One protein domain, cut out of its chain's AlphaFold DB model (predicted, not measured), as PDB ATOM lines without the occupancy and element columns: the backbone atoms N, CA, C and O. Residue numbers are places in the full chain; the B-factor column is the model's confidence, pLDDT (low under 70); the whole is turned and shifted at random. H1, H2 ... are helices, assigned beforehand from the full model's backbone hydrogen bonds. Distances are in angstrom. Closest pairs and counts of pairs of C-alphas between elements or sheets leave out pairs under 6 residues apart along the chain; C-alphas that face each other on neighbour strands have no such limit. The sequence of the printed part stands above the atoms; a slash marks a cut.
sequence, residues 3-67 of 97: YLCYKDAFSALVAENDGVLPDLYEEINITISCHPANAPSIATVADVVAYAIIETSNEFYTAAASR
ATOM      1  N   TYR A   3     115.243  41.232 103.333       88.81
ATOM      2  CA  TYR A   3     114.393  42.363 103.685       88.81
ATOM      3  C   TYR A   3     115.057  43.240 104.744       88.81
ATOM      4  O   TYR A   3     115.927  42.806 105.514       88.81
ATOM      5  N   LEU A   4     114.660  44.511 104.770       88.12
ATOM      6  CA  LEU A   4     115.126  45.448 105.785       88.12
ATOM      7  C   LEU A   4     114.433  45.184 107.122       88.12
ATOM      8  O   LEU A   4     115.129  45.168 108.132       88.12
ATOM      9  N   CYS A   5     113.125  44.908 107.117       89.38
ATOM     10  CA  CYS A   5     112.312  44.605 108.297       89.38
ATOM     11  C   CYS A   5     111.258  43.512 108.033       89.38
ATOM     12  O   CYS A   5     111.028  43.120 106.884       89.38
ATOM     13  N   TYR A   6     110.627  43.002 109.094       90.56
ATOM     14  CA  TYR A   6     109.615  41.943 108.990       90.56
ATOM     15  C   TYR A   6     108.317  42.425 108.336       90.56
ATOM     16  O   TYR A   6     107.661  41.642 107.649       90.56
ATOM     17  N   LYS A   7     107.964  43.708 108.471       91.38
ATOM     18  CA  LYS A   7     106.806  44.298 107.773       91.38
ATOM     19  C   LYS A   7     106.921  44.212 106.244       91.38
ATOM     20  O   LYS A   7     105.940  43.899 105.564       91.38
ATOM     21  N   ASP A   8     108.117  44.454 105.713       92.19
ATOM     22  CA  ASP A   8     108.386  44.355 104.274       92.19
ATOM     23  C   ASP A   8     108.332  42.896 103.813       92.19
ATOM     24  O   ASP A   8     107.711  42.591 102.796       92.19
ATOM     25  N   ALA A   9     108.917  41.988 104.603       91.75
ATOM     26  CA  ALA A   9     108.867  40.553 104.342       91.75
ATOM     27  C   ALA A   9     107.422  40.030 104.308       91.75
ATOM     28  O   ALA A   9     107.045  39.321 103.380       91.75
ATOM     29  N   PHE A  10     106.593  40.432 105.277       93.31
ATOM     30  CA  PHE A  10     105.170  40.097 105.317       93.31
ATOM     31  C   PHE A  10     104.428  40.607 104.075       93.31
ATOM     32  O   PHE A  10     103.679  39.865 103.446       93.31
ATOM     33  N   SER A  11     104.661  41.865 103.695       93.12
ATOM     34  CA  SER A  11     104.000  42.470 102.534       93.12
ATOM     35  C   SER A  11     104.374  41.759 101.230       93.12
ATOM     36  O   SER A  11     103.513  41.550 100.376       93.12
ATOM     37  N   ALA A  12     105.638  41.353 101.093       92.75
ATOM     38  CA  ALA A  12     106.110  40.581  99.950       92.75
ATOM     39  C   ALA A  12     105.487  39.177  99.905       92.75
ATOM     40  O   ALA A  12     104.976  38.790  98.859       92.75
ATOM     41  N   LEU A  13     105.432  38.461 101.035       91.94
ATOM     42  CA  LEU A  13     104.807  37.129 101.112       91.94
ATOM     43  C   LEU A  13     103.346  37.146 100.661       91.94
ATOM     44  O   LEU A  13     102.917  36.273  99.915       91.94
ATOM     45  N   VAL A  14     102.594  38.159 101.093       92.88
ATOM     46  CA  VAL A  14     101.192  38.330 100.696       92.88
ATOM     47  C   VAL A  14     101.085  38.647  99.203       92.88
ATOM     48  O   VAL A  14     100.246  38.081  98.511       92.88
ATOM     49  N   ALA A  15     101.937  39.533  98.680       92.56
ATOM     50  CA  ALA A  15     101.915  39.903  97.265       92.56
ATOM     51  C   ALA A  15     102.303  38.741  96.334       92.56
ATOM     52  O   ALA A  15     101.736  38.614  95.249       92.56
ATOM     53  N   GLU A  16     103.245  37.896  96.751       91.00
ATOM     54  CA  GLU A  16     103.707  36.728  95.992       91.00
ATOM     55  C   GLU A  16     102.689  35.578  95.982       91.00
ATOM     56  O   GLU A  16     102.737  34.730  95.094       91.00
ATOM     57  N   ASN A  17     101.755  35.557  96.936       90.31
ATOM     58  CA  ASN A  17     100.750  34.507  97.091       90.31
ATOM     59  C   ASN A  17      99.332  35.037  96.787       90.31
ATOM     60  O   ASN A  17      98.383  34.822  97.537       90.31
ATOM     61  N   ASP A  18      99.197  35.792  95.689       91.88
ATOM     62  CA  ASP A  18      97.926  36.336  95.176       91.88
ATOM     63  C   ASP A  18      97.114  37.160  96.199       91.88
ATOM     64  O   ASP A  18      95.881  37.204  96.174       91.88
ATOM     65  N   GLY A  19      97.801  37.850  97.111       90.25
ATOM     66  CA  GLY A  19      97.173  38.649  98.163       90.25
ATOM     67  C   GLY A  19      96.710  37.837  99.374       90.25
ATOM     68  O   GLY A  19      96.043  38.389 100.254       90.25
ATOM     69  N   VAL A  20      97.045  36.550  99.437       91.50
ATOM     70  CA  VAL A  20      96.711  35.643 100.536       91.50
ATOM     71  C   VAL A  20      97.974  35.333 101.331       91.50
ATOM     72  O   VAL A  20      99.085  35.411 100.827       91.50
ATOM     73  N   LEU A  21      97.827  35.037 102.618       90.50
ATOM     74  CA  LEU A  21      98.960  34.587 103.412       90.50
ATOM     75  C   LEU A  21      99.193  33.083 103.165       90.50
ATOM     76  O   LEU A  21      98.216  32.329 103.221       90.50
ATOM     77  N   PRO A  22     100.442  32.636 102.940       90.62
ATOM     78  CA  PRO A  22     100.771  31.213 102.866       90.62
ATOM     79  C   PRO A  22     100.493  30.474 104.187       90.62
ATOM     80  O   PRO A  22     100.085  31.082 105.185       90.62
ATOM     81  N   ASP A  23     100.722  29.157 104.214       93.69
ATOM     82  CA  ASP A  23     100.520  28.370 105.435       93.69
ATOM     83  C   ASP A  23     101.419  28.887 106.568       93.69
ATOM     84  O   ASP A  23     102.607  29.142 106.382       93.69
ATOM     85  N   LEU A  24     100.849  29.050 107.764       91.38
ATOM     86  CA  LEU A  24     101.550  29.655 108.896       91.38
ATOM     87  C   LEU A  24     102.784  28.858 109.339       91.38
ATOM     88  O   LEU A  24     103.707  29.445 109.907       91.38
ATOM     89  N   TYR A  25     102.803  27.551 109.091       92.06
ATOM     90  CA  TYR A  25     103.910  26.666 109.439       92.06
ATOM     91  C   TYR A  25     104.876  26.438 108.274       92.06
ATOM     92  O   TYR A  25     105.849  25.702 108.435       92.06
ATOM     93  N   GLU A  26     104.637  27.058 107.116       92.31
ATOM     94  CA  GLU A  26     105.569  27.014 105.999       92.31
ATOM     95  C   GLU A  26     106.881  27.703 106.388       92.31
ATOM     96  O   GLU A  26     106.902  28.834 106.884       92.31
ATOM     97  N   GLU A  27     107.990  26.993 106.186       92.69
ATOM     98  CA  GLU A  27     109.326  27.523 106.413       92.69
ATOM     99  C   GLU A  27     109.786  28.320 105.198       92.69
ATOM    100  O   GLU A  27     109.822  27.830 104.068       92.69
ATOM    101  N   ILE A  28     110.213  29.547 105.455       89.12
ATOM    102  CA  ILE A  28     110.690  30.473 104.443       89.12
ATOM    103  C   ILE A  28     112.110  30.915 104.772       89.12
ATOM    104  O   ILE A  28     112.460  31.290 105.894       89.12
ATOM    105  N   ASN A  29     112.960  30.872 103.750       89.50
ATOM    106  CA  ASN A  29     114.326  31.354 103.853       89.50
ATOM    107  C   ASN A  29     114.325  32.876 103.695       89.50
ATOM    108  O   ASN A  29     114.271  33.411 102.578       89.50
ATOM    109  N   ILE A  30     114.376  33.568 104.827       86.69
ATOM    110  CA  ILE A  30     114.380  35.023 104.896       86.69
ATOM    111  C   ILE A  30     115.578  35.521 105.701       86.69
ATOM    112  O   ILE A  30     116.027  34.901 106.658       86.69
ATOM    113  N   THR A  31     116.114  36.668 105.307       86.19
ATOM    114  CA  THR A  31     117.162  37.371 106.047       86.19
ATOM    115  C   THR A  31     116.669  38.778 106.334       86.19
ATOM    116  O   THR A  31     116.365  39.530 105.405       86.19
ATOM    117  N   ILE A  32     116.575  39.121 107.619       86.44
ATOM    118  CA  ILE A  32     116.100  40.425 108.084       86.44
ATOM    119  C   ILE A  32     117.275  41.249 108.596       86.44
ATOM    120  O   ILE A  32     117.944  40.889 109.563       86.44
ATOM    121  N   SER A  33     117.507  42.385 107.948       81.88
ATOM    122  CA  SER A  33     118.696  43.209 108.181       81.88
ATOM    123  C   SER A  33     118.608  44.034 109.472       81.88
ATOM    124  O   SER A  33     119.634  44.299 110.097       81.88
ATOM    125  N   CYS A  34     117.404  44.438 109.899       72.25
ATOM    126  CA  CYS A  34     117.203  45.240 111.112       72.25
ATOM    127  C   CYS A  34     117.343  44.448 112.424       72.25
ATOM    128  O   CYS A  34     117.490  45.063 113.478       72.25
ATOM    129  N   HIS A  35     117.353  43.109 112.373       67.88
ATOM    130  CA  HIS A  35     117.502  42.237 113.548       67.88
ATOM    131  C   HIS A  35     118.738  41.317 113.447       67.88
ATOM    132  O   HIS A  35     118.612  40.093 113.476       67.88
ATOM    133  N   PRO A  36     119.963  41.872 113.371       58.31
ATOM    134  CA  PRO A  36     121.152  41.106 113.000       58.31
ATOM    135  C   PRO A  36     121.710  40.188 114.099       58.31
ATOM    136  O   PRO A  36     122.587  39.382 113.816       58.31
ATOM    137  N   ALA A  37     121.263  40.299 115.356       60.25
ATOM    138  CA  ALA A  37     121.967  39.644 116.461       60.25
ATOM    139  C   ALA A  37     121.563  38.180 116.714       60.25
ATOM    140  O   ALA A  37     122.392  37.445 117.231       60.25
ATOM    141  N   ASN A  38     120.335  37.754 116.379       60.06
ATOM    142  CA  ASN A  38     119.821  36.405 116.693       60.06
ATOM    143  C   ASN A  38     118.678  35.929 115.767       60.06
ATOM    144  O   ASN A  38     117.996  34.959 116.098       60.06
ATOM    145  N   ALA A  39     118.402  36.611 114.650       65.38
ATOM    146  CA  ALA A  39     117.317  36.190 113.766       65.38
ATOM    147  C   ALA A  39     117.693  34.871 113.059       65.38
ATOM    148  O   ALA A  39     118.775  34.793 112.469       65.38
ATOM    149  N   PRO A  40     116.845  33.830 113.124       66.44
ATOM    150  CA  PRO A  40     117.118  32.579 112.434       66.44
ATOM    151  C   PRO A  40     117.085  32.802 110.914       66.44
ATOM    152  O   PRO A  40     116.283  33.579 110.404       66.44
ATOM    153  N   SER A  41     117.969  32.121 110.175       72.50
ATOM    154  CA  SER A  41     118.020  32.202 108.703       72.50
ATOM    155  C   SER A  41     116.844  31.495 108.016       72.50
ATOM    156  O   SER A  41     116.639  31.641 106.814       72.50
ATOM    157  N   ILE A  42     116.109  30.686 108.776       82.94
ATOM    158  CA  ILE A  42     114.864  30.035 108.383       82.94
ATOM    159  C   ILE A  42     113.833  30.459 109.419       82.94
ATOM    160  O   ILE A  42     114.056  30.269 110.615       82.94
ATOM    161  N   ALA A  43     112.741  31.053 108.963       86.75
ATOM    162  CA  ALA A  43     111.636  31.467 109.811       86.75
ATOM    163  C   ALA A  43     110.351  30.842 109.277       86.75
ATOM    164  O   ALA A  43     110.233  30.605 108.074       86.75
ATOM    165  N   THR A  44     109.386  30.587 110.149       92.56
ATOM    166  CA  THR A  44     108.039  30.236 109.693       92.56
ATOM    167  C   THR A  44     107.292  31.490 109.247       92.56
ATOM    168  O   THR A  44     107.603  32.607 109.677       92.56
ATOM    169  N   VAL A  45     106.263  31.333 108.416       91.88
ATOM    170  CA  VAL A  45     105.349  32.441 108.093       91.88
ATOM    171  C   VAL A  45     104.745  33.034 109.372       91.88
ATOM    172  O   VAL A  45     104.630  34.256 109.484       91.88
ATOM    173  N   ALA A  46     104.442  32.208 110.379       92.62
ATOM    174  CA  ALA A  46     103.986  32.667 111.690       92.62
ATOM    175  C   ALA A  46     104.996  33.593 112.387       92.62
ATOM    176  O   ALA A  46     104.592  34.625 112.928       92.62
ATOM    177  N   ASP A  47     106.293  33.273 112.342       90.75
ATOM    178  CA  ASP A  47     107.337  34.138 112.899       90.75
ATOM    179  C   ASP A  47     107.335  35.498 112.195       90.75
ATOM    180  O   ASP A  47     107.323  36.544 112.848       90.75
ATOM    181  N   VAL A  48     107.269  35.501 110.860       90.31
ATOM    182  CA  VAL A  48     107.250  36.744 110.072       90.31
ATOM    183  C   VAL A  48     106.052  37.615 110.422       90.31
ATOM    184  O   VAL A  48     106.210  38.819 110.632       90.31
ATOM    185  N   VAL A  49     104.871  37.013 110.545       92.81
ATOM    186  CA  VAL A  49     103.646  37.710 110.957       92.81
ATOM    187  C   VAL A  49     103.791  38.280 112.367       92.81
ATOM    188  O   VAL A  49     103.497  39.455 112.589       92.81
ATOM    189  N   ALA A  50     104.262  37.474 113.321       91.38
ATOM    190  CA  ALA A  50     104.405  37.891 114.712       91.38
ATOM    191  C   ALA A  50     105.359  39.086 114.843       91.38
ATOM    192  O   ALA A  50     105.014  40.091 115.473       91.38
ATOM    193  N   TYR A  51     106.527  39.024 114.204       90.38
ATOM    194  CA  TYR A  51     107.485  40.124 114.236       90.38
ATOM    195  C   TYR A  51     107.000  41.359 113.467       90.38
ATOM    196  O   TYR A  51     107.195  42.474 113.952       90.38
ATOM    197  N   ALA A  52     106.293  41.197 112.344       91.06
ATOM    198  CA  ALA A  52     105.687  42.322 111.628       91.06
ATOM    199  C   ALA A  52     104.648  43.069 112.492       91.06
ATOM    200  O   ALA A  52     104.594  44.305 112.476       91.06
ATOM    201  N   ILE A  53     103.856  42.342 113.293       91.06
ATOM    202  CA  ILE A  53     102.911  42.932 114.256       91.06
ATOM    203  C   ILE A  53     103.658  43.717 115.340       91.06
ATOM    204  O   ILE A  53     103.254  44.835 115.674       91.06
ATOM    205  N   ILE A  54     104.746  43.162 115.882       87.56
ATOM    206  CA  ILE A  54     105.562  43.824 116.911       87.56
ATOM    207  C   ILE A  54     106.184  45.115 116.363       87.56
ATOM    208  O   ILE A  54     106.075  46.165 117.000       87.56
ATOM    209  N   GLU A  55     106.791  45.063 115.175       88.19
ATOM    210  CA  GLU A  55     107.386  46.234 114.518       88.19
ATOM    211  C   GLU A  55     106.343  47.331 114.292       88.19
ATOM    212  O   GLU A  55     106.542  48.477 114.702       88.19
ATOM    213  N   THR A  56     105.187  46.966 113.734       87.75
ATOM    214  CA  THR A  56     104.087  47.907 113.488       87.75
ATOM    215  C   THR A  56     103.564  48.512 114.793       87.75
ATOM    216  O   THR A  56     103.287  49.710 114.861       87.75
ATOM    217  N   SER A  57     103.471  47.720 115.862       86.38
ATOM    218  CA  SER A  57     103.025  48.196 117.179       86.38
ATOM    219  C   SER A  57     104.008  49.197 117.792       86.38
ATOM    220  O   SER A  57     103.590  50.211 118.354       86.38
ATOM    221  N   ASN A  58     105.313  48.957 117.646       83.88
ATOM    222  CA  ASN A  58     106.353  49.876 118.108       83.88
ATOM    223  C   ASN A  58     106.357  51.189 117.308       83.88
ATOM    224  O   ASN A  58     106.486  52.266 117.900       83.88
ATOM    225  N   GLU A  59     106.166  51.131 115.986       83.31
ATOM    226  CA  GLU A  59     105.971  52.324 115.146       83.31
ATOM    227  C   GLU A  59     104.747  53.131 115.612       83.31
ATOM    228  O   GLU A  59     104.826  54.346 115.803       83.31
ATOM    229  N   PHE A  60     103.624  52.460 115.882       79.69
ATOM    230  CA  PHE A  60     102.421  53.112 116.401       79.69
ATOM    231  C   PHE A  60     102.649  53.765 117.765       79.69
ATOM    232  O   PHE A  60     102.230  54.904 117.984       79.69
ATOM    233  N   TYR A  61     103.318  53.073 118.688       74.19
ATOM    234  CA  TYR A  61     103.577  53.594 120.027       74.19
ATOM    235  C   TYR A  61     104.528  54.795 120.000       74.19
ATOM    236  O   TYR A  61     104.281  55.800 120.665       74.19
ATOM    237  N   THR A  62     105.587  54.737 119.192       71.12
ATOM    238  CA  THR A  62     106.524  55.861 119.021       71.12
ATOM    239  C   THR A  62     105.856  57.068 118.355       71.12
ATOM    240  O   THR A  62     106.079  58.204 118.786       71.12
ATOM    241  N   ALA A  63     104.965  56.849 117.384       67.00
ATOM    242  CA  ALA A  63     104.140  57.899 116.781       67.00
ATOM    243  C   ALA A  63     103.110  58.498 117.764       67.00
ATOM    244  O   ALA A  63     102.827  59.696 117.731       67.00
ATOM    245  N   ALA A  64     102.557  57.684 118.667       60.66
ATOM    246  CA  ALA A  64     101.636  58.143 119.706       60.66
ATOM    247  C   ALA A  64     102.355  58.924 120.817       60.66
ATOM    248  O   ALA A  64     101.845  59.947 121.263       60.66
ATOM    249  N   ALA A  65     103.551  58.492 121.221       59.44
ATOM    250  CA  ALA A  65     104.373  59.174 122.222       59.44
ATOM    251  C   ALA A  65     104.913  60.531 121.735       59.44
ATOM    252  O   ALA A  65     105.165  61.427 122.538       59.44
ATOM    253  N   SER A  66     105.074  60.697 120.419       55.16
ATOM    254  CA  SER A  66     105.480  61.962 119.790       55.16
ATOM    255  C   SER A  66     104.313  62.924 119.536       55.16
ATOM    256  O   SER A  66     104.542  64.103 119.255       55.16
ATOM    257  N   ARG A  67     103.058  62.484 119.712       48.88
ATOM    258  CA  ARG A  67     101.925  63.400 119.873       48.88
ATOM    259  C   ARG A  67     101.879  63.850 121.335       48.88
ATOM    260  O   ARG A  67     101.688  63.003 122.205       48.88
TER     261      ARG A  67
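This is residues 3 to 67 of the 97 residues of an uncharacterized protein of Hymenobacter sp (UniProt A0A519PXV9). One long helix, H2, is crossed at a slant by a shorter helix, H1, which touches residues 48 to 56 of H2 alone, while residues 57 to 67, of which 57 to 65 belong to H2, stick out as a free arm. A long loop, residues 17 to 44, joins the two helices and folds back on itself, with a short antiparallel pairing of residues 27 to 28 with 43 to 44. The printed part has 65 residues with two named helices, H1 then H2, and no named strand; the class is all helix, though under half of the residues, 32, are in named elements. It is only just compact, close to loose, with a radius of gyration of the C-alphas of 12.6 A, and spans 38 by 29 by 17 A.

Start with H2, residues 45 to 65, and look from it to H1, residues 6 to 16. They touch, H2 with residues 48 to 56 alone; their closest C-alphas, of Lys 7 and Ala 52, are 4.5 A apart. Their lines stand at a steep tilt of 52 degrees, opposite ways. In H1 and H2 every O i to N i+4 pair is within hydrogen-bond range.

Find C-alpha 45 at (105.349, 32.441, 108.093); from there H2 runs 30.3 A to C-alpha 65 at (104.373, 59.174, 122.222). H1 begins at C-alpha 6, at (109.615, 41.943, 108.990), and runs 15.2 A to C-alpha 16.

The C-alphas farthest apart, of Glu 26 and Arg 67, are 39.1 A apart. The printed part has no cut, and the link from H1 to H2, 28 residues, is long. Look for pLDDT under 70 at residues 35 to 40 and 63 to 67; the mean of the printed part is 83.8.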